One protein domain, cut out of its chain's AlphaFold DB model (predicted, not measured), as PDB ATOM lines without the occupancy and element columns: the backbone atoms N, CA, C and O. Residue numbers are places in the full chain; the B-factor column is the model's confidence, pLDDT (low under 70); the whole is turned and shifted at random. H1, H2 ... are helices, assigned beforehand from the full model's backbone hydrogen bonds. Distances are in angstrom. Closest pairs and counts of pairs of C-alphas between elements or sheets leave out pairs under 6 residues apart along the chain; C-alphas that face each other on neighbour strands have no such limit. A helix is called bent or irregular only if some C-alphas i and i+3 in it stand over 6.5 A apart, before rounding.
ATOM      1  N   GLU A  77      36.880  58.291  34.179       90.19
ATOM      2  CA  GLU A  77      37.030  56.845  33.970       90.19
ATOM      3  C   GLU A  77      36.487  56.045  35.175       90.19
ATOM      4  O   GLU A  77      35.754  55.069  35.000       90.19
ATOM      5  N   MET A  78      36.771  56.487  36.407       90.69
ATOM      6  CA  MET A  78      36.216  55.880  37.626       90.69
ATOM      7  C   MET A  78      34.703  56.095  37.750       90.69
ATOM      8  O   MET A  78      33.971  55.182  38.138       90.69
ATOM      9  N   GLY A  79      34.226  57.301  37.434       91.19
ATOM     10  CA  GLY A  79      32.813  57.660  37.486       91.19
ATOM     11  C   GLY A  79      31.973  56.805  36.544       91.19
ATOM     12  O   GLY A  79      30.949  56.265  36.960       91.19
ATOM     13  N   GLU A  80      32.439  56.607  35.310       92.12
ATOM     14  CA  GLU A  80      31.762  55.768  34.322       92.12
ATOM     15  C   GLU A  80      31.598  54.325  34.822       92.12
ATOM     16  O   GLU A  80      30.484  53.795  34.865       92.12
ATOM     17  N   VAL A  81      32.698  53.701  35.259       91.38
ATOM     18  CA  VAL A  81      32.694  52.339  35.813       91.38
ATOM     19  C   VAL A  81      31.720  52.226  36.984       91.38
ATOM     20  O   VAL A  81      30.933  51.279  37.049       91.38
ATOM     21  N   ASN A  82      31.744  53.192  37.900       90.69
ATOM     22  CA  ASN A  82      30.881  53.183  39.075       90.69
ATOM     23  C   ASN A  82      29.399  53.281  38.706       90.69
ATOM     24  O   ASN A  82      28.592  52.557  39.290       90.69
ATOM     25  N   ILE A  83      29.041  54.121  37.733       92.19
ATOM     26  CA  ILE A  83      27.662  54.248  37.247       92.19
ATOM     27  C   ILE A  83      27.188  52.921  36.648       92.19
ATOM     28  O   ILE A  83      26.145  52.406  37.054       92.19
ATOM     29  N   MET A  84      27.972  52.328  35.742       91.75
ATOM     30  CA  MET A  84      27.605  51.071  35.080       91.75
ATOM     31  C   MET A  84      27.457  49.911  36.076       91.75
ATOM     32  O   MET A  84      26.492  49.147  36.010       91.75
ATOM     33  N   LEU A  85      28.385  49.784  37.030       93.06
ATOM     34  CA  LEU A  85      28.308  48.742  38.056       93.06
ATOM     35  C   LEU A  85      27.169  48.976  39.047       93.06
ATOM     36  O   LEU A  85      26.563  48.010  39.504       93.06
ATOM     37  N   SER A  86      26.873  50.232  39.390       93.31
ATOM     38  CA  SER A  86      25.770  50.573  40.293       93.31
ATOM     39  C   SER A  86      24.414  50.203  39.687       93.31
ATOM     40  O   SER A  86      23.593  49.580  40.364       93.31
ATOM     41  N   ASP A  87      24.200  50.491  38.398       93.81
ATOM     42  CA  ASP A  87      22.976  50.090  37.692       93.81
ATOM     43  C   ASP A  87      22.803  48.562  37.678       93.81
ATOM     44  O   ASP A  87      21.760  48.039  38.083       93.81
ATOM     45  N   LEU A  88      23.860  47.827  37.309       94.75
ATOM     46  CA  LEU A  88      23.836  46.362  37.329       94.75
ATOM     47  C   LEU A  88      23.620  45.796  38.731       94.75
ATOM     48  O   LEU A  88      22.876  44.831  38.889       94.75
ATOM     49  N   GLN A  89      24.237  46.385  39.755       94.38
ATOM     50  CA  GLN A  89      24.060  45.949  41.135       94.38
ATOM     51  C   GLN A  89      22.618  46.153  41.607       94.38
ATOM     52  O   GLN A  89      22.062  45.281  42.274       94.38
ATOM     53  N   LYS A  90      21.980  47.264  41.223       95.00
ATOM     54  CA  LYS A  90      20.572  47.517  41.534       95.00
ATOM     55  C   LYS A  90      19.657  46.482  40.876       95.00
ATOM     56  O   LYS A  90      18.796  45.921  41.547       95.00
ATOM     57  N   LYS A  91      19.867  46.186  39.589       95.50
ATOM     58  CA  LYS A  91      19.128  45.134  38.866       95.50
ATOM     59  C   LYS A  91      19.336  43.762  39.502       95.50
ATOM     60  O   LYS A  91      18.371  43.041  39.743       95.50
ATOM     61  N   LEU A  92      20.582  43.434  39.837       94.19
ATOM     62  CA  LEU A  92      20.938  42.196  40.517       94.19
ATOM     63  C   LEU A  92      20.201  42.048  41.857       94.19
ATOM     64  O   LEU A  92      19.690  40.972  42.145       94.19
ATOM     65  N   GLN A  93      20.085  43.120  42.644       95.00
ATOM     66  CA  GLN A  93      19.352  43.085  43.911       95.00
ATOM     67  C   GLN A  93      17.874  42.713  43.722       95.00
ATOM     68  O   GLN A  93      17.347  41.910  44.491       95.00
ATOM     69  N   TYR A  94      17.204  43.256  42.700       95.50
ATOM     70  CA  TYR A  94      15.814  42.889  42.408       95.50
ATOM     71  C   TYR A  94      15.682  41.407  42.051       95.50
ATOM     72  O   TYR A  94      14.800  40.728  42.576       95.50
ATOM     73  N   HIS A  95      16.591  40.891  41.220       92.19
ATOM     74  CA  HIS A  95      16.611  39.474  40.854       92.19
ATOM     75  C   HIS A  95      16.881  38.561  42.050       92.19
ATOM     76  O   HIS A  95      16.211  37.542  42.188       92.19
ATOM     77  N   LEU A  96      17.812  38.928  42.937       91.88
ATOM     78  CA  LEU A  96      18.109  38.162  44.150       91.88
ATOM     79  C   LEU A  96      16.912  38.118  45.103       91.88
ATOM     80  O   LEU A  96      16.581  37.047  45.596       91.88
ATOM     81  N   ASN A  97      16.213  39.237  45.302       92.25
ATOM     82  CA  ASN A  97      15.010  39.272  46.141       92.25
ATOM     83  C   ASN A  97      13.878  38.406  45.555       92.25
ATOM     84  O   ASN A  97      13.142  37.738  46.287       92.25
ATOM     85  N   ALA A  98      13.724  38.411  44.228       91.38
ATOM     86  CA  ALA A  98      12.745  37.565  43.554       91.38
ATOM     87  C   ALA A  98      13.129  36.082  43.620       91.38
ATOM     88  O   ALA A  98      12.263  35.244  43.862       91.38
ATOM     89  N   LEU A  99      14.415  35.759  43.468       90.62
ATOM     90  CA  LEU A  99      14.934  34.404  43.631       90.62
ATOM     91  C   LEU A  99      14.752  33.905  45.069       90.62
ATOM     92  O   LEU A  99      14.318  32.781  45.275       90.62
ATOM     93  N   GLU A 100      15.031  34.740  46.066       89.56
ATOM     94  CA  GLU A 100      14.800  34.415  47.472       89.56
ATOM     95  C   GLU A 100      13.318  34.125  47.739       89.56
ATOM     96  O   GLU A 100      12.993  33.156  48.423       89.56
ATOM     97  N   THR A 101      12.418  34.930  47.162       91.38
ATOM     98  CA  THR A 101      10.969  34.693  47.243       91.38
ATOM     99  C   THR A 101      10.598  33.347  46.619       91.38
ATOM    100  O   THR A 101       9.854  32.587  47.227       91.38
ATOM    101  N   LEU A 102      11.153  33.031  45.446       90.62
ATOM    102  CA  LEU A 102      10.934  31.758  44.763       90.62
ATOM    103  C   LEU A 102      11.452  30.559  45.576       90.62
ATOM    104  O   LEU A 102      10.761  29.555  45.678       90.62
ATOM    105  N   ILE A 103      12.642  30.662  46.175       88.50
ATOM    106  CA  ILE A 103      13.254  29.586  46.979       88.50
ATOM    107  C   ILE A 103      12.454  29.313  48.260       88.50
ATOM    108  O   ILE A 103      12.402  28.176  48.721       88.50
ATOM    109  N   LYS A 104      11.862  30.352  48.858       90.19
ATOM    110  CA  LYS A 104      11.064  30.236  50.088       90.19
ATOM    111  C   LYS A 104       9.635  29.739  49.847       90.19
ATOM    112  O   LYS A 104       8.979  29.359  50.815       90.19
ATOM    113  N   ALA A 105       9.152  29.786  48.608       89.56
ATOM    114  CA  ALA A 105       7.805  29.367  48.245       89.56
ATOM    115  C   ALA A 105       7.681  27.837  48.129       89.56
ATOM    116  O   ALA A 105       8.677  27.113  48.049       89.56
ATOM    117  N   ASP A 106       6.442  27.336  48.104       85.88
ATOM    118  CA  ASP A 106       6.186  25.937  47.753       85.88
ATOM    119  C   ASP A 106       6.626  25.694  46.292       85.88
ATOM    120  O   ASP A 106       6.359  26.536  45.435       85.88
ATOM    121  N   PRO A 107       7.265  24.560  45.952       76.81
ATOM    122  CA  PRO A 107       7.644  24.248  44.570       76.81
ATOM    123  C   PRO A 107       6.495  24.281  43.547       76.81
ATOM    124  O   PRO A 107       6.755  24.343  42.346       76.81
ATOM    125  N   LYS A 108       5.237  24.198  43.998       82.81
ATOM    126  CA  LYS A 108       4.022  24.297  43.175       82.81
ATOM    127  C   LYS A 108       3.392  25.693  43.171       82.81
ATOM    128  O   LYS A 108       2.325  25.866  42.591       82.81
ATOM    129  N   ASP A 109       4.015  26.672  43.820       91.81
ATOM    130  CA  ASP A 109       3.549  28.054  43.850       91.81
ATOM    131  C   ASP A 109       3.787  28.733  42.490       91.81
ATOM    132  O   ASP A 109       4.861  29.268  42.186       91.81
ATOM    133  N   GLU A 110       2.757  28.693  41.646       92.50
ATOM    134  CA  GLU A 110       2.770  29.321  40.325       92.50
ATOM    135  C   GLU A 110       2.910  30.851  40.403       92.50
ATOM    136  O   GLU A 110       3.494  31.459  39.500       92.50
ATOM    137  N   GLU A 111       2.436  31.485  41.481       93.62
ATOM    138  CA  GLU A 111       2.547  32.933  41.672       93.62
ATOM    139  C   GLU A 111       4.007  33.330  41.912       93.62
ATOM    140  O   GLU A 111       4.514  34.256  41.269       93.62
ATOM    141  N   ALA A 112       4.722  32.591  42.765       91.44
ATOM    142  CA  ALA A 112       6.142  32.813  43.021       91.44
ATOM    143  C   ALA A 112       6.991  32.624  41.752       91.44
ATOM    144  O   ALA A 112       7.848  33.463  41.441       91.44
ATOM    145  N   VAL A 113       6.712  31.574  40.970       93.50
ATOM    146  CA  VAL A 113       7.367  31.317  39.673       93.50
ATOM    147  C   VAL A 113       7.105  32.464  38.693       93.50
ATOM    148  O   VAL A 113       8.035  32.970  38.052       93.50
ATOM    149  N   GLN A 114       5.859  32.926  38.594       94.50
ATOM    150  CA  GLN A 114       5.486  33.995  37.674       94.50
ATOM    151  C   GLN A 114       6.053  35.358  38.102       94.50
ATOM    152  O   GLN A 114       6.471  36.150  37.249       94.50
ATOM    153  N   LYS A 115       6.138  35.632  39.407       93.88
ATOM    154  CA  LYS A 115       6.773  36.837  39.957       93.88
ATOM    155  C   LYS A 115       8.268  36.869  39.662       93.88
ATOM    156  O   LYS A 115       8.782  37.913  39.248       93.88
ATOM    157  N   PHE A 116       8.959  35.737  39.812       94.38
ATOM    158  CA  PHE A 116      10.364  35.614  39.428       94.38
ATOM    159  C   PHE A 116      10.556  35.893  37.935       94.38
ATOM    160  O   PHE A 116      11.350  36.761  37.581       94.38
ATOM    161  N   LYS A 117       9.764  35.255  37.064       95.75
ATOM    162  CA  LYS A 117       9.803  35.500  35.614       95.75
ATOM    163  C   LYS A 117       9.566  36.968  35.261       95.75
ATOM    164  O   LYS A 117      10.294  37.536  34.452       95.75
ATOM    165  N   THR A 118       8.556  37.583  35.870       96.94
ATOM    166  CA  THR A 118       8.207  38.990  35.628       96.94
ATOM    167  C   THR A 118       9.349  39.912  36.041       96.94
ATOM    168  O   THR A 118       9.734  40.781  35.267       96.94
ATOM    169  N   THR A 119       9.945  39.679  37.213       96.25
ATOM    170  CA  THR A 119      11.093  40.462  37.697       96.25
ATOM    171  C   THR A 119      12.300  40.278  36.780       96.25
ATOM    172  O   THR A 119      12.938  41.258  36.392       96.25
ATOM    173  N   PHE A 120      12.570  39.033  36.375       95.88
ATOM    174  CA  PHE A 120      13.648  38.696  35.454       95.88
ATOM    175  C   PHE A 120      13.537  39.492  34.149       95.88
ATOM    176  O   PHE A 120      14.497  40.141  33.741       95.88
ATOM    177  N   MET A 121      12.349  39.520  33.542       96.00
ATOM    178  CA  MET A 121      12.095  40.282  32.317       96.00
ATOM    179  C   MET A 121      12.127  41.798  32.537       96.00
ATOM    180  O   MET A 121      12.727  42.517  31.746       96.00
ATOM    181  N   GLN A 122      11.509  42.288  33.614       96.88
ATOM    182  CA  GLN A 122      11.409  43.719  33.912       96.88
ATOM    183  C   GLN A 122      12.782  44.384  34.080       96.88
ATOM    184  O   GLN A 122      12.947  45.549  33.726       96.88
ATOM    185  N   TYR A 123      13.758  43.654  34.622       95.50
ATOM    186  CA  TYR A 123      15.106  44.157  34.883       95.50
ATOM    187  C   TYR A 123      16.162  43.517  33.976       95.50
ATOM    188  O   TYR A 123      17.292  43.288  34.418       95.50
ATOM    189  N   ASP A 124      15.797  43.223  32.724       94.56
ATOM    190  CA  ASP A 124      16.703  42.787  31.651       94.56
ATOM    191  C   ASP A 124      17.611  41.597  32.029       94.56
ATOM    192  O   ASP A 124      18.804  41.574  31.708       94.56
ATOM    193  N   GLY A 125      17.069  40.597  32.728       91.00
ATOM    194  CA  GLY A 125      17.809  39.444  33.250       91.00
ATOM    195  C   GLY A 125      18.719  38.772  32.215       91.00
ATOM    196  O   GLY A 125      19.902  38.570  32.486       91.00
ATOM    197  N   GLU A 126      18.215  38.555  30.994       91.00
ATOM    198  CA  GLU A 126      18.964  37.933  29.885       91.00
ATOM    199  C   GLU A 126      20.198  38.740  29.448       91.00
ATOM    200  O   GLU A 126      21.145  38.195  28.879       91.00
ATOM    201  N   ARG A 127      20.201  40.058  29.684       93.19
ATOM    202  CA  ARG A 127      21.255  40.969  29.220       93.19
ATOM    203  C   ARG A 127      22.250  41.334  30.308       93.19
ATOM    204  O   ARG A 127      23.353  41.754  29.976       93.19
ATOM    205  N   ASN A 128      21.907  41.178  31.583       93.69
ATOM    206  CA  ASN A 128      22.749  41.660  32.680       93.69
ATOM    207  C   ASN A 128      24.119  40.972  32.728       93.69
ATOM    208  O   ASN A 128      25.138  41.644  32.903       93.69
ATOM    209  N   LEU A 129      24.172  39.653  32.509       91.81
ATOM    210  CA  LEU A 129      25.441  38.921  32.454       91.81
ATOM    211  C   LEU A 129      26.301  39.378  31.266       91.81
ATOM    212  O   LEU A 129      27.502  39.611  31.411       91.81
ATOM    213  N   PHE A 130      25.675  39.583  30.105       92.00
ATOM    214  CA  PHE A 130      26.347  40.123  28.926       92.00
ATOM    215  C   PHE A 130      26.858  41.550  29.164       92.00
ATOM    216  O   PHE A 130      28.000  41.852  28.831       92.00
ATOM    217  N   ALA A 131      26.057  42.421  29.779       92.75
ATOM    218  CA  ALA A 131      26.442  43.789  30.109       92.75
ATOM    219  C   ALA A 131      27.663  43.825  31.041       92.75
ATOM    220  O   ALA A 131      28.611  44.565  30.774       92.75
ATOM    221  N   LEU A 132      27.712  42.961  32.062       93.56
ATOM    222  CA  LEU A 132      28.901  42.815  32.906       93.56
ATOM    223  C   LEU A 132      30.128  42.395  32.081       93.56
ATOM    224  O   LEU A 132      31.207  42.963  32.241       93.56
ATOM    225  N   GLN A 133      29.974  41.454  31.145       91.19
ATOM    226  CA  GLN A 133      31.059  41.060  30.240       91.19
ATOM    227  C   GLN A 133      31.514  42.208  29.321       91.19
ATOM    228  O   GLN A 133      32.705  42.303  29.027       91.19
ATOM    229  N   GLN A 134      30.611  43.090  28.881       91.50
ATOM    230  CA  GLN A 134      30.971  44.270  28.084       91.50
ATOM    231  C   GLN A 134      31.790  45.278  28.897       91.50
ATOM    232  O   GLN A 134      32.831  45.736  28.423       91.50
ATOM    233  N   ILE A 135      31.397  45.539  30.148       91.88
ATOM    234  CA  ILE A 135      32.161  46.379  31.087       91.88
ATOM    235  C   ILE A 135      33.558  45.790  31.313       91.88
ATOM    236  O   ILE A 135      34.565  46.499  31.286       91.88
ATOM    237  N   MET A 136      33.641  44.466  31.457       90.25
ATOM    238  CA  MET A 136      34.913  43.753  31.557       90.25
ATOM    239  C   MET A 136      35.741  43.861  30.275       90.25
ATOM    240  O   MET A 136      36.961  43.828  30.342       90.25
ATOM    241  N   LYS A 137      35.128  43.962  29.093       89.38
ATOM    242  CA  LYS A 137      35.814  44.127  27.796       89.38
ATOM    243  C   LYS A 137      36.229  45.560  27.482       89.38
ATOM    244  O   LYS A 137      37.045  45.727  26.587       89.38
ATOM    245  N   GLY A 138      35.758  46.543  28.242       88.88
ATOM    246  CA  GLY A 138      36.011  47.951  27.940       88.88
ATOM    247  C   GLY A 138      35.197  48.451  26.754       88.88
ATOM    248  O   GLY A 138      35.574  49.427  26.122       88.88
ATOM    249  N   ASN A 139      34.074  47.797  26.452       87.38
ATOM    250  CA  ASN A 139      33.128  48.272  25.447       87.38
ATOM    251  C   ASN A 139      32.225  49.345  26.080       87.38
ATOM    252  O   ASN A 139      31.043  49.112  26.323       87.38
ATOM    253  N   ASN A 140      32.827  50.486  26.416       80.94
ATOM    254  CA  ASN A 140      32.222  51.641  27.083       80.94
ATOM    255  C   ASN A 140      32.758  52.959  26.477       80.94
ATOM    256  O   ASN A 140      33.535  52.924  25.522       80.94
ATOM    257  N   ILE A 141      32.321  54.115  26.981       78.88
ATOM    258  CA  ILE A 141      32.585  55.445  26.400       78.88
ATOM    259  C   ILE A 141      34.088  55.733  26.350       78.88
ATOM    260  O   ILE A 141      34.572  56.287  25.362       78.88
ATOM    261  N   PHE A 142      34.838  55.334  27.381       80.88
ATOM    262  CA  PHE A 142      36.284  55.566  27.452       80.88
ATOM    263  C   PHE A 142      37.138  54.388  26.951       80.88
ATOM    264  O   PHE A 142      38.368  54.469  26.980       80.88
ATOM    265  N   GLY A 143      36.524  53.302  26.471       83.94
ATOM    266  CA  GLY A 143      37.218  52.162  25.863       83.94
ATOM    267  C   GLY A 143      38.075  51.332  26.831       83.94
ATOM    268  O   GLY A 143      38.907  50.533  26.397       83.94
ATOM    269  N   ASN A 144      37.942  51.546  28.142       87.69
ATOM    270  CA  ASN A 144      38.776  50.900  29.155       87.69
ATOM    271  C   ASN A 144      37.971  49.850  29.918       87.69
ATOM    272  O   ASN A 144      36.883  50.134  30.415       87.69
ATOM    273  N   SER A 145      38.521  48.641  30.068       91.62
ATOM    274  CA  SER A 145      37.926  47.640  30.957       91.62
ATOM    275  C   SER A 145      37.896  48.160  32.392       91.62
ATOM    276  O   SER A 145      38.805  48.870  32.827       91.62
ATOM    277  N   VAL A 146      36.887  47.751  33.162       92.88
ATOM    278  CA  VAL A 146      36.849  48.039  34.608       92.88
ATOM    279  C   VAL A 146      38.127  47.588  35.320       92.88
ATOM    280  O   VAL A 146      38.642  48.288  36.185       92.88
ATOM    281  N   LEU A 147      38.676  46.443  34.913       91.62
ATOM    282  CA  LEU A 147      39.911  45.905  35.464       91.62
ATOM    283  C   LEU A 147      41.108  46.816  35.146       91.62
ATOM    284  O   LEU A 147      41.895  47.113  36.040       91.62
ATOM    285  N   LYS A 148      41.219  47.349  33.923       91.19
ATOM    286  CA  LYS A 148      42.249  48.338  33.578       91.19
ATOM    287  C   LYS A 148      42.092  49.621  34.393       91.19
ATOM    288  O   LYS A 148      43.082  50.107  34.929       91.19
ATOM    289  N   VAL A 149      40.866  50.125  34.541       91.56
ATOM    290  CA  VAL A 149      40.569  51.309  35.367       91.56
ATOM    291  C   VAL A 149      41.013  51.079  36.818       91.56
ATOM    292  O   VAL A 149      41.760  51.895  37.358       91.56
ATOM    293  N   TYR A 150      40.660  49.941  37.426       91.81
ATOM    294  CA  TYR A 150      41.121  49.584  38.772       91.81
ATOM    295  C   TYR A 150      42.641  49.427  38.843       91.81
ATOM    296  O   TYR A 150      43.264  49.931  39.775       91.81
ATOM    297  N   LYS A 151      43.277  48.789  37.853       90.56
ATOM    298  CA  LYS A 151      44.738  48.634  37.818       90.56
ATOM    299  C   LYS A 151      45.449  49.991  37.811       90.56
ATOM    300  O   LYS A 151      46.456  50.127  38.507       90.56
ATOM    301  N   THR A 152      44.934  50.961  37.055       90.31
ATOM    302  CA  THR A 152      45.539  52.288  36.884       90.31
ATOM    303  C   THR A 152      45.286  53.222  38.065       90.31
ATOM    304  O   THR A 152      46.205  53.936  38.460       90.31
ATOM    305  N   HIS A 153      44.075  53.228  38.627       89.81
ATOM    306  CA  HIS A 153      43.633  54.318  39.509       89.81
ATOM    307  C   HIS A 153      43.406  53.931  40.967       89.81
ATOM    308  O   HIS A 153      43.281  54.825  41.800       89.81
ATOM    309  N   CYS A 154      43.338  52.637  41.283       87.94
ATOM    310  CA  CYS A 154      43.069  52.161  42.637       87.94
ATOM    311  C   CYS A 154      44.349  51.740  43.362       87.94
ATOM    312  O   CYS A 154      45.322  51.294  42.749       87.94
ATOM    313  N   ASN A 155      44.333  51.819  44.689       90.81
ATOM    314  CA  ASN A 155      45.350  51.197  45.535       90.81
ATOM    315  C   ASN A 155      45.141  49.661  45.618       90.81
ATOM    316  O   ASN A 155      44.106  49.155  45.177       90.81
ATOM    317  N   PRO A 156      46.105  48.878  46.146       88.38
ATOM    318  CA  PRO A 156      45.997  47.415  46.181       88.38
ATOM    319  C   PRO A 156      44.738  46.868  46.874       88.38
ATOM    320  O   PRO A 156      44.153  45.895  46.397       88.38
ATOM    321  N   GLU A 157      44.285  47.495  47.962       87.88
ATOM    322  CA  GLU A 157      43.096  47.046  48.695       87.88
ATOM    323  C   GLU A 157      41.812  47.339  47.907       87.88
ATOM    324  O   GLU A 157      40.969  46.460  47.730       87.88
ATOM    325  N   GLU A 158      41.700  48.535  47.330       88.44
ATOM    326  CA  GLU A 158      40.597  48.905  46.438       88.44
ATOM    327  C   GLU A 158      40.518  47.984  45.210       88.44
ATOM    328  O   GLU A 158      39.427  47.554  44.833       88.44
ATOM    329  N   LYS A 159      41.663  47.614  44.611       89.38
ATOM    330  CA  LYS A 159      41.716  46.640  43.505       89.38
ATOM    331  C   LYS A 159      41.145  45.294  43.929       89.38
ATOM    332  O   LYS A 159      40.322  44.722  43.212       89.38
ATOM    333  N   LYS A 160      41.562  44.787  45.093       87.56
ATOM    334  CA  LYS A 160      41.099  43.506  45.635       87.56
ATOM    335  C   LYS A 160      39.592  43.524  45.885       87.56
ATOM    336  O   LYS A 160      38.893  42.612  45.443       87.56
ATOM    337  N   GLN A 161      39.084  44.573  46.530       87.81
ATOM    338  CA  GLN A 161      37.652  44.750  46.783       87.81
ATOM    339  C   GLN A 161      36.855  44.876  45.481       87.81
ATOM    340  O   GLN A 161      35.816  44.233  45.327       87.81
ATOM    341  N   GLY A 162      37.366  45.637  44.511       87.88
ATOM    342  CA  GLY A 162      36.777  45.771  43.183       87.88
ATOM    343  C   GLY A 162      36.694  44.437  42.439       87.88
ATOM    344  O   GLY A 162      35.640  44.090  41.908       87.88
ATOM    345  N   CYS A 163      37.765  43.640  42.456       88.00
ATOM    346  CA  CYS A 163      37.775  42.306  41.851       88.00
ATOM    347  C   CYS A 163      36.785  41.364  42.534       88.00
ATOM    348  O   CYS A 163      36.023  40.681  41.851       88.00
ATOM    349  N   LEU A 164      36.752  41.355  43.870       88.69
ATOM    350  CA  LEU A 164      35.795  40.552  44.626       88.69
ATOM    351  C   LEU A 164      34.354  40.935  44.276       88.69
ATOM    352  O   LEU A 164      33.536  40.057  44.016       88.69
ATOM    353  N   ARG A 165      34.054  42.236  44.186       91.56
ATOM    354  CA  ARG A 165      32.736  42.732  43.769       91.56
ATOM    355  C   ARG A 165      32.352  42.212  42.385       91.56
ATOM    356  O   ARG A 165      31.243  41.709  42.224       91.56
ATOM    357  N   LEU A 166      33.253  42.292  41.406       92.81
ATOM    358  CA  LEU A 166      33.010  41.793  40.047       92.81
ATOM    359  C   LEU A 166      32.762  40.281  40.029       92.81
ATOM    360  O   LEU A 166      31.830  39.826  39.370       92.81
ATOM    361  N   ILE A 167      33.557  39.517  40.783       90.56
ATOM    362  CA  ILE A 167      33.400  38.066  40.952       90.56
ATOM    363  C   ILE A 167      32.024  37.746  41.539       90.56
ATOM    364  O   ILE A 167      31.276  36.953  40.967       90.56
ATOM    365  N   CYS A 168      31.653  38.392  42.645       88.88
ATOM    366  CA  CYS A 168      30.357  38.193  43.282       88.88
ATOM    367  C   CYS A 168      29.204  38.545  42.336       88.88
ATOM    368  O   CYS A 168      28.245  37.782  42.240       88.88
ATOM    369  N   MET A 169      29.287  39.664  41.614       94.12
ATOM    370  CA  MET A 169      28.259  40.040  40.638       94.12
ATOM    371  C   MET A 169      28.135  38.998  39.526       94.12
ATOM    372  O   MET A 169      27.024  38.584  39.210       94.12
ATOM    373  N   PHE A 170      29.257  38.543  38.970       93.50
ATOM    374  CA  PHE A 170      29.279  37.558  37.894       93.50
ATOM    375  C   PHE A 170      28.604  36.246  38.297       93.50
ATOM    376  O   PHE A 170      27.671  35.811  37.624       93.50
ATOM    377  N   TYR A 171      29.007  35.651  39.423       88.81
ATOM    378  CA  TYR A 171      28.431  34.377  39.856       88.81
ATOM    379  C   TYR A 171      26.960  34.497  40.255       88.81
ATOM    380  O   TYR A 171      26.179  33.607  39.931       88.81
ATOM    381  N   ASN A 172      26.538  35.597  40.888       89.69
ATOM    382  CA  ASN A 172      25.119  35.780  41.194       89.69
ATOM    383  C   ASN A 172      24.275  35.947  39.920       89.69
ATOM    384  O   ASN A 172      23.219  35.329  39.806       89.69
ATOM    385  N   LEU A 173      24.751  36.720  38.936       91.69
ATOM    386  CA  LEU A 173      24.077  36.846  37.641       91.69
ATOM    387  C   LEU A 173      23.998  35.504  36.906       91.69
ATOM    388  O   LEU A 173      22.949  35.181  36.356       91.69
ATOM    389  N   MET A 174      25.067  34.703  36.943       90.06
ATOM    390  CA  MET A 174      25.048  33.343  36.406       90.06
ATOM    391  C   MET A 174      24.018  32.457  37.104       90.06
ATOM    392  O   MET A 174      23.299  31.738  36.426       90.06
ATOM    393  N   ILE A 175      23.931  32.494  38.437       87.12
ATOM    394  CA  ILE A 175      22.950  31.701  39.195       87.12
ATOM    395  C   ILE A 175      21.524  32.092  38.801       87.12
ATOM    396  O   ILE A 175      20.690  31.221  38.566       87.12
ATOM    397  N   ILE A 176      21.242  33.391  38.695       89.56
ATOM    398  CA  ILE A 176      19.923  33.888  38.294       89.56
ATOM    399  C   ILE A 176      19.576  33.427  36.873       89.56
ATOM    400  O   ILE A 176      18.474  32.920  36.655       89.56
ATOM    401  N   ASP A 177      20.508  33.558  35.923       91.19
ATOM    402  CA  ASP A 177      20.310  33.086  34.548       91.19
ATOM    403  C   ASP A 177      20.120  31.562  34.504       91.19
ATOM    404  O   ASP A 177      19.183  31.075  33.880       91.19
ATOM    405  N   LEU A 178      20.923  30.801  35.252       88.81
ATOM    406  CA  LEU A 178      20.801  29.347  35.384       88.81
ATOM    407  C   LEU A 178      19.423  28.918  35.881       88.81
ATOM    408  O   LEU A 178      18.815  28.018  35.302       88.81
ATOM    409  N   VAL A 179      18.921  29.554  36.942       88.81
ATOM    410  CA  VAL A 179      17.592  29.262  37.496       88.81
ATOM    411  C   VAL A 179      16.514  29.571  36.464       88.81
ATOM    412  O   VAL A 179      15.640  28.740  36.219       88.81
ATOM    413  N   TYR A 180      16.603  30.723  35.798       90.88
ATOM    414  CA  TYR A 180      15.666  31.088  34.742       90.88
ATOM    415  C   TYR A 180      15.679  30.075  33.589       90.88
ATOM    416  O   TYR A 180      14.627  29.565  33.196       90.88
ATOM    417  N   GLN A 181      16.859  29.710  33.085       88.75
ATOM    418  CA  GLN A 181      16.994  28.719  32.020       88.75
ATOM    419  C   GLN A 181      16.467  27.353  32.471       88.75
ATOM    420  O   GLN A 181      15.776  26.682  31.714       88.75
ATOM    421  N   ARG A 182      16.731  26.936  33.711       86.81
ATOM    422  CA  ARG A 182      16.266  25.644  34.218       86.81
ATOM    423  C   ARG A 182      14.741  25.545  34.275       86.81
ATOM    424  O   ARG A 182      14.210  24.472  34.004       86.81
ATOM    425  N   ILE A 183      14.063  26.630  34.641       88.81
ATOM    426  CA  ILE A 183      12.603  26.652  34.803       88.81
ATOM    427  C   ILE A 183      11.899  26.859  33.457       88.81
ATOM    428  O   ILE A 183      10.884  26.220  33.188       88.81
ATOM    429  N   PHE A 184      12.418  27.749  32.607       88.81
ATOM    430  CA  PHE A 184      11.685  28.236  31.432       88.81
ATOM    431  C   PHE A 184      12.291  27.833  30.082       88.81
ATOM    432  O   PHE A 184      11.628  27.978  29.052       88.81
ATOM    433  N   SER A 185      13.530  27.337  30.044       84.94
ATOM    434  CA  SER A 185      14.191  26.922  28.803       84.94
ATOM    435  C   SER A 185      13.875  25.476  28.447       84.94
ATOM    436  O   SER A 185      13.693  24.619  29.306       84.94
ATOM    437  N   LYS A 186      13.891  25.184  27.145       86.06
ATOM    438  CA  LYS A 186      13.801  23.812  26.614       86.06
ATOM    439  C   LYS A 186      15.170  23.143  26.440       86.06
ATOM    440  O   LYS A 186      15.239  22.019  25.953       86.06
ATOM    441  N   LYS A 187      16.261  23.849  26.758       87.00
ATOM    442  CA  LYS A 187      17.625  23.316  26.643       87.00
ATOM    443  C   LYS A 187      17.841  22.178  27.642       87.00
ATOM    444  O   LYS A 187      17.278  22.198  28.736       87.00
ATOM    445  N   SER A 188      18.677  21.207  27.271       90.00
ATOM    446  CA  SER A 188      19.093  20.164  28.209       90.00
ATOM    447  C   SER A 188      19.958  20.759  29.321       90.00
ATOM    448  O   SER A 188      20.576  21.816  29.152       90.00
ATOM    449  N   TRP A 189      19.995  20.082  30.468       85.81
ATOM    450  CA  TRP A 189      20.792  20.531  31.604       85.81
ATOM    451  C   TRP A 189      22.291  20.540  31.278       85.81
ATOM    452  O   TRP A 189      22.984  21.489  31.632       85.81
ATOM    453  N   GLU A 190      22.769  19.551  30.525       89.94
ATOM    454  CA  GLU A 190      24.167  19.436  30.101       89.94
ATOM    455  C   GLU A 190      24.586  20.641  29.252       89.94
ATOM    456  O   GLU A 190      25.605  21.271  29.520       89.94
ATOM    457  N   ALA A 191      23.751  21.038  28.284       88.69
ATOM    458  CA  ALA A 191      24.036  22.186  27.427       88.69
ATOM    459  C   ALA A 191      24.084  23.512  28.209       88.69
ATOM    460  O   ALA A 191      24.872  24.403  27.884       88.69
ATOM    461  N   ILE A 192      23.236  23.654  29.232       84.88
ATOM    462  CA  ILE A 192      23.243  24.814  30.130       84.88
ATOM    463  C   ILE A 192      24.523  24.810  30.980       84.88
ATOM    464  O   ILE A 192      25.212  25.828  31.064       84.88
ATOM    465  N   GLN A 193      24.874  23.663  31.561       84.81
ATOM    466  CA  GLN A 193      26.046  23.504  32.416       84.81
ATOM    467  C   GLN A 193      27.355  23.781  31.660       84.81
ATOM    468  O   GLN A 193      28.202  24.523  32.160       84.81
ATOM    469  N   ASP A 194      27.503  23.263  30.440       90.12
ATOM    470  CA  ASP A 194      28.687  23.487  29.605       90.12
ATOM    471  C   ASP A 194      28.868  24.964  29.240       90.12
ATOM    472  O   ASP A 194      29.972  25.508  29.345       90.12
ATOM    473  N   ALA A 195      27.780  25.645  28.863       87.00
ATOM    474  CA  ALA A 195      27.812  27.073  28.560       87.00
ATOM    475  C   ALA A 195      28.251  27.897  29.781       87.00
ATOM    476  O   ALA A 195      29.095  28.791  29.657       87.00
ATOM    477  N   CYS A 196      27.732  27.565  30.963       86.25
ATOM    478  CA  CYS A 196      28.105  28.227  32.207       86.25
ATOM    479  C   CYS A 196      29.564  27.972  32.593       86.25
ATOM    480  O   CYS A 196      30.280  28.918  32.919       86.25
ATOM    481  N   ASN A 197      30.042  26.731  32.494       87.50
ATOM    482  CA  ASN A 197      31.439  26.393  32.773       87.50
ATOM    483  C   ASN A 197      32.400  27.165  31.864       87.50
ATOM    484  O   ASN A 197      33.390  27.727  32.338       87.50
ATOM    485  N   LYS A 198      32.077  27.250  30.570       91.25
ATOM    486  CA  LYS A 198      32.861  28.023  29.605       91.25
ATOM    487  C   LYS A 198      32.903  29.507  29.974       91.25
ATOM    488  O   LYS A 198      33.983  30.086  30.039       91.25
ATOM    489  N   GLN A 199      31.752  30.111  30.269       90.00
ATOM    490  CA  GLN A 199      31.688  31.519  30.671       90.00
ATOM    491  C   GLN A 199      32.472  31.793  31.960       90.00
ATOM    492  O   GLN A 199      33.172  32.803  32.043       90.00
ATOM    493  N   ALA A 200      32.386  30.905  32.955       88.81
ATOM    494  CA  ALA A 200      33.134  31.041  34.199       88.81
ATOM    495  C   ALA A 200      34.648  30.942  33.972       88.81
ATOM    496  O   ALA A 200      35.406  31.732  34.538       88.81
ATOM    497  N   ALA A 201      35.097  30.021  33.115       90.50
ATOM    498  CA  ALA A 201      36.504  29.901  32.745       90.50
ATOM    499  C   ALA A 201      37.023  31.184  32.072       90.50
ATOM    500  O   ALA A 201      38.017  31.746  32.533       90.50
ATOM    501  N   GLU A 202      36.308  31.694  31.064       91.56
ATOM    502  CA  GLU A 202      36.664  32.929  30.347       91.56
ATOM    503  C   GLU A 202      36.724  34.147  31.285       91.56
ATOM    504  O   GLU A 202      37.649  34.963  31.213       91.56
ATOM    505  N   PHE A 203      35.758  34.274  32.198       90.25
ATOM    506  CA  PHE A 203      35.721  35.368  33.168       90.25
ATOM    507  C   PHE A 203      36.899  35.305  34.150       90.25
ATOM    508  O   PHE A 203      37.590  36.306  34.368       90.25
ATOM    509  N   ASN A 204      37.165  34.124  34.714       89.38
ATOM    510  CA  ASN A 204      38.255  33.918  35.665       89.38
ATOM    511  C   ASN A 204      39.629  34.129  35.014       89.38
ATOM    512  O   ASN A 204      40.510  34.734  35.626       89.38
ATOM    513  N   GLU A 205      39.824  33.650  33.784       91.12
ATOM    514  CA  GLU A 205      41.057  33.873  33.023       91.12
ATOM    515  C   GLU A 205      41.300  35.367  32.806       91.12
ATOM    516  O   GLU A 205      42.410  35.859  33.010       91.12
ATOM    517  N   LYS A 206      40.245  36.116  32.473       88.38
ATOM    518  CA  LYS A 206      40.345  37.555  32.261       88.38
ATOM    519  C   LYS A 206      40.774  38.316  33.512       88.38
ATOM    520  O   LYS A 206      41.676  39.149  33.424       88.38
ATOM    521  N   ILE A 207      40.169  38.016  34.666       88.19
ATOM    522  CA  ILE A 207      40.592  38.606  35.944       88.19
ATOM    523  C   ILE A 207      42.061  38.291  36.200       88.19
ATOM    524  O   ILE A 207      42.832  39.209  36.457       88.19
ATOM    525  N   LYS A 208      42.472  37.024  36.064       88.69
ATOM    526  CA  LYS A 208      43.870  36.616  36.268       88.69
ATOM    527  C   LYS A 208      44.831  37.366  35.350       88.69
ATOM    528  O   LYS A 208      45.864  37.820  35.814       88.69
ATOM    529  N   LYS A 209      44.496  37.514  34.066       88.25
ATOM    530  CA  LYS A 209      45.360  38.166  33.078       88.25
ATOM    531  C   LYS A 209      45.537  39.659  33.345       88.25
ATOM    532  O   LYS A 209      46.650  40.161  33.245       88.25
ATOM    533  N   GLU A 210      44.459  40.377  33.650       83.31
ATOM    534  CA  GLU A 210      44.530  41.832  33.854       83.31
ATOM    535  C   GLU A 210      44.994  42.217  35.264       83.31
ATOM    536  O   GLU A 210      45.510  43.318  35.448       83.31
ATOM    537  N   MET A 211      44.842  41.316  36.239       80.25
ATOM    538  CA  MET A 211      45.291  41.503  37.624       80.25
ATOM    539  C   MET A 211      46.610  40.800  37.945       80.25
ATOM    540  O   MET A 211      47.079  40.905  39.077       80.25
ATOM    541  N   ALA A 212      47.222  40.105  36.983       81.25
ATOM    542  CA  ALA A 212      48.603  39.670  37.116       81.25
ATOM    543  C   ALA A 212      49.471  40.914  37.357       81.25
ATOM    544  O   ALA A 212      49.380  41.902  36.616       81.25
TER     545      ALA A 212
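AT A GLANCE: This is residues 77 to 212 of the 218 residues of an uncharacterized protein of Lepisosteus oculatus (UniProt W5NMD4). An elongated bundle of helices is built round the long H5, with H1 and H3 packed on it and H6 beside it, apart from H1. At one end H2 folds back on the last part of H1, and at the other end the short H4 packs on H1, H3, H5 and H6. The printed part has 136 residues with six named helices, H1 to H6 in order along the chain, and no named strand; the class is all helix. The whole is compact, with a radius of gyration of the C-alphas of 16.2 A, and spans 50 by 29 by 26 A.

HOW THE PARTS SIT: H1, residues 77 to 104, touches H3, residues 125 to 137, at a shallow tilt of 30 degrees, opposite ways; their closest C-alphas, Leu 88 and Asn 128, are 6.7 A apart. H3 touches H5, residues 156 to 184, at a shallow tilt of 31 degrees, opposite ways, closest at the C-alphas of Leu 129 and Leu 173, 5.8 A. H1, H3 and H5 form an up and down bundle, each helix running against the one before it. With residues 94 to 102 alone, H1 touches H2, residues 110 to 122, closest at the C-alphas of Ala 98 and Phe 116, 5.1 A; the two are a hairpin. H4, residues 146 to 153, touches H3 with the closest C-alphas, Met 136 and Val 146, 5.6 A apart. H5 and H6, residues 189 to 211, are a hairpin and touch at a shallow tilt of 11 degrees, closest at the C-alphas of Met 174 and Cys 196, 7.3 A. H6 touches H4 with residues 207 to 211 alone, closest at the C-alphas of Leu 147 and Glu 210, 6.4 A. H1 and H6 are apart. Every O i to N i+4 pair is within hydrogen-bond range in H1, H2, H4, H5 and H6, and 7 of 9 are in H3, which is irregular, with C-alphas 126 and 129 7.0 A apart.

IN THESE COORDINATES: H1 begins at C-alpha 77, (37.030, 56.845, 33.970), and is 40.5 A long. H2 is 18.0 A long, H3 19.4 A and H4 10.5 A. H5, the longest helix, measures 42.0 A from C-alpha 156, (45.997, 47.415, 46.181). H6 is 32.8 A long and ends at C-alpha 211, (45.291, 41.503, 37.624).

THE WHOLE: The two C-alphas farthest apart, those of Lys 108 and Thr 152, are 50.5 A apart. The printed part has no cut. The link from H3 to H4 is short, and the other four are tight. Its mean pLDDT is 90.2 over the printed part, and no printed residue is under 70.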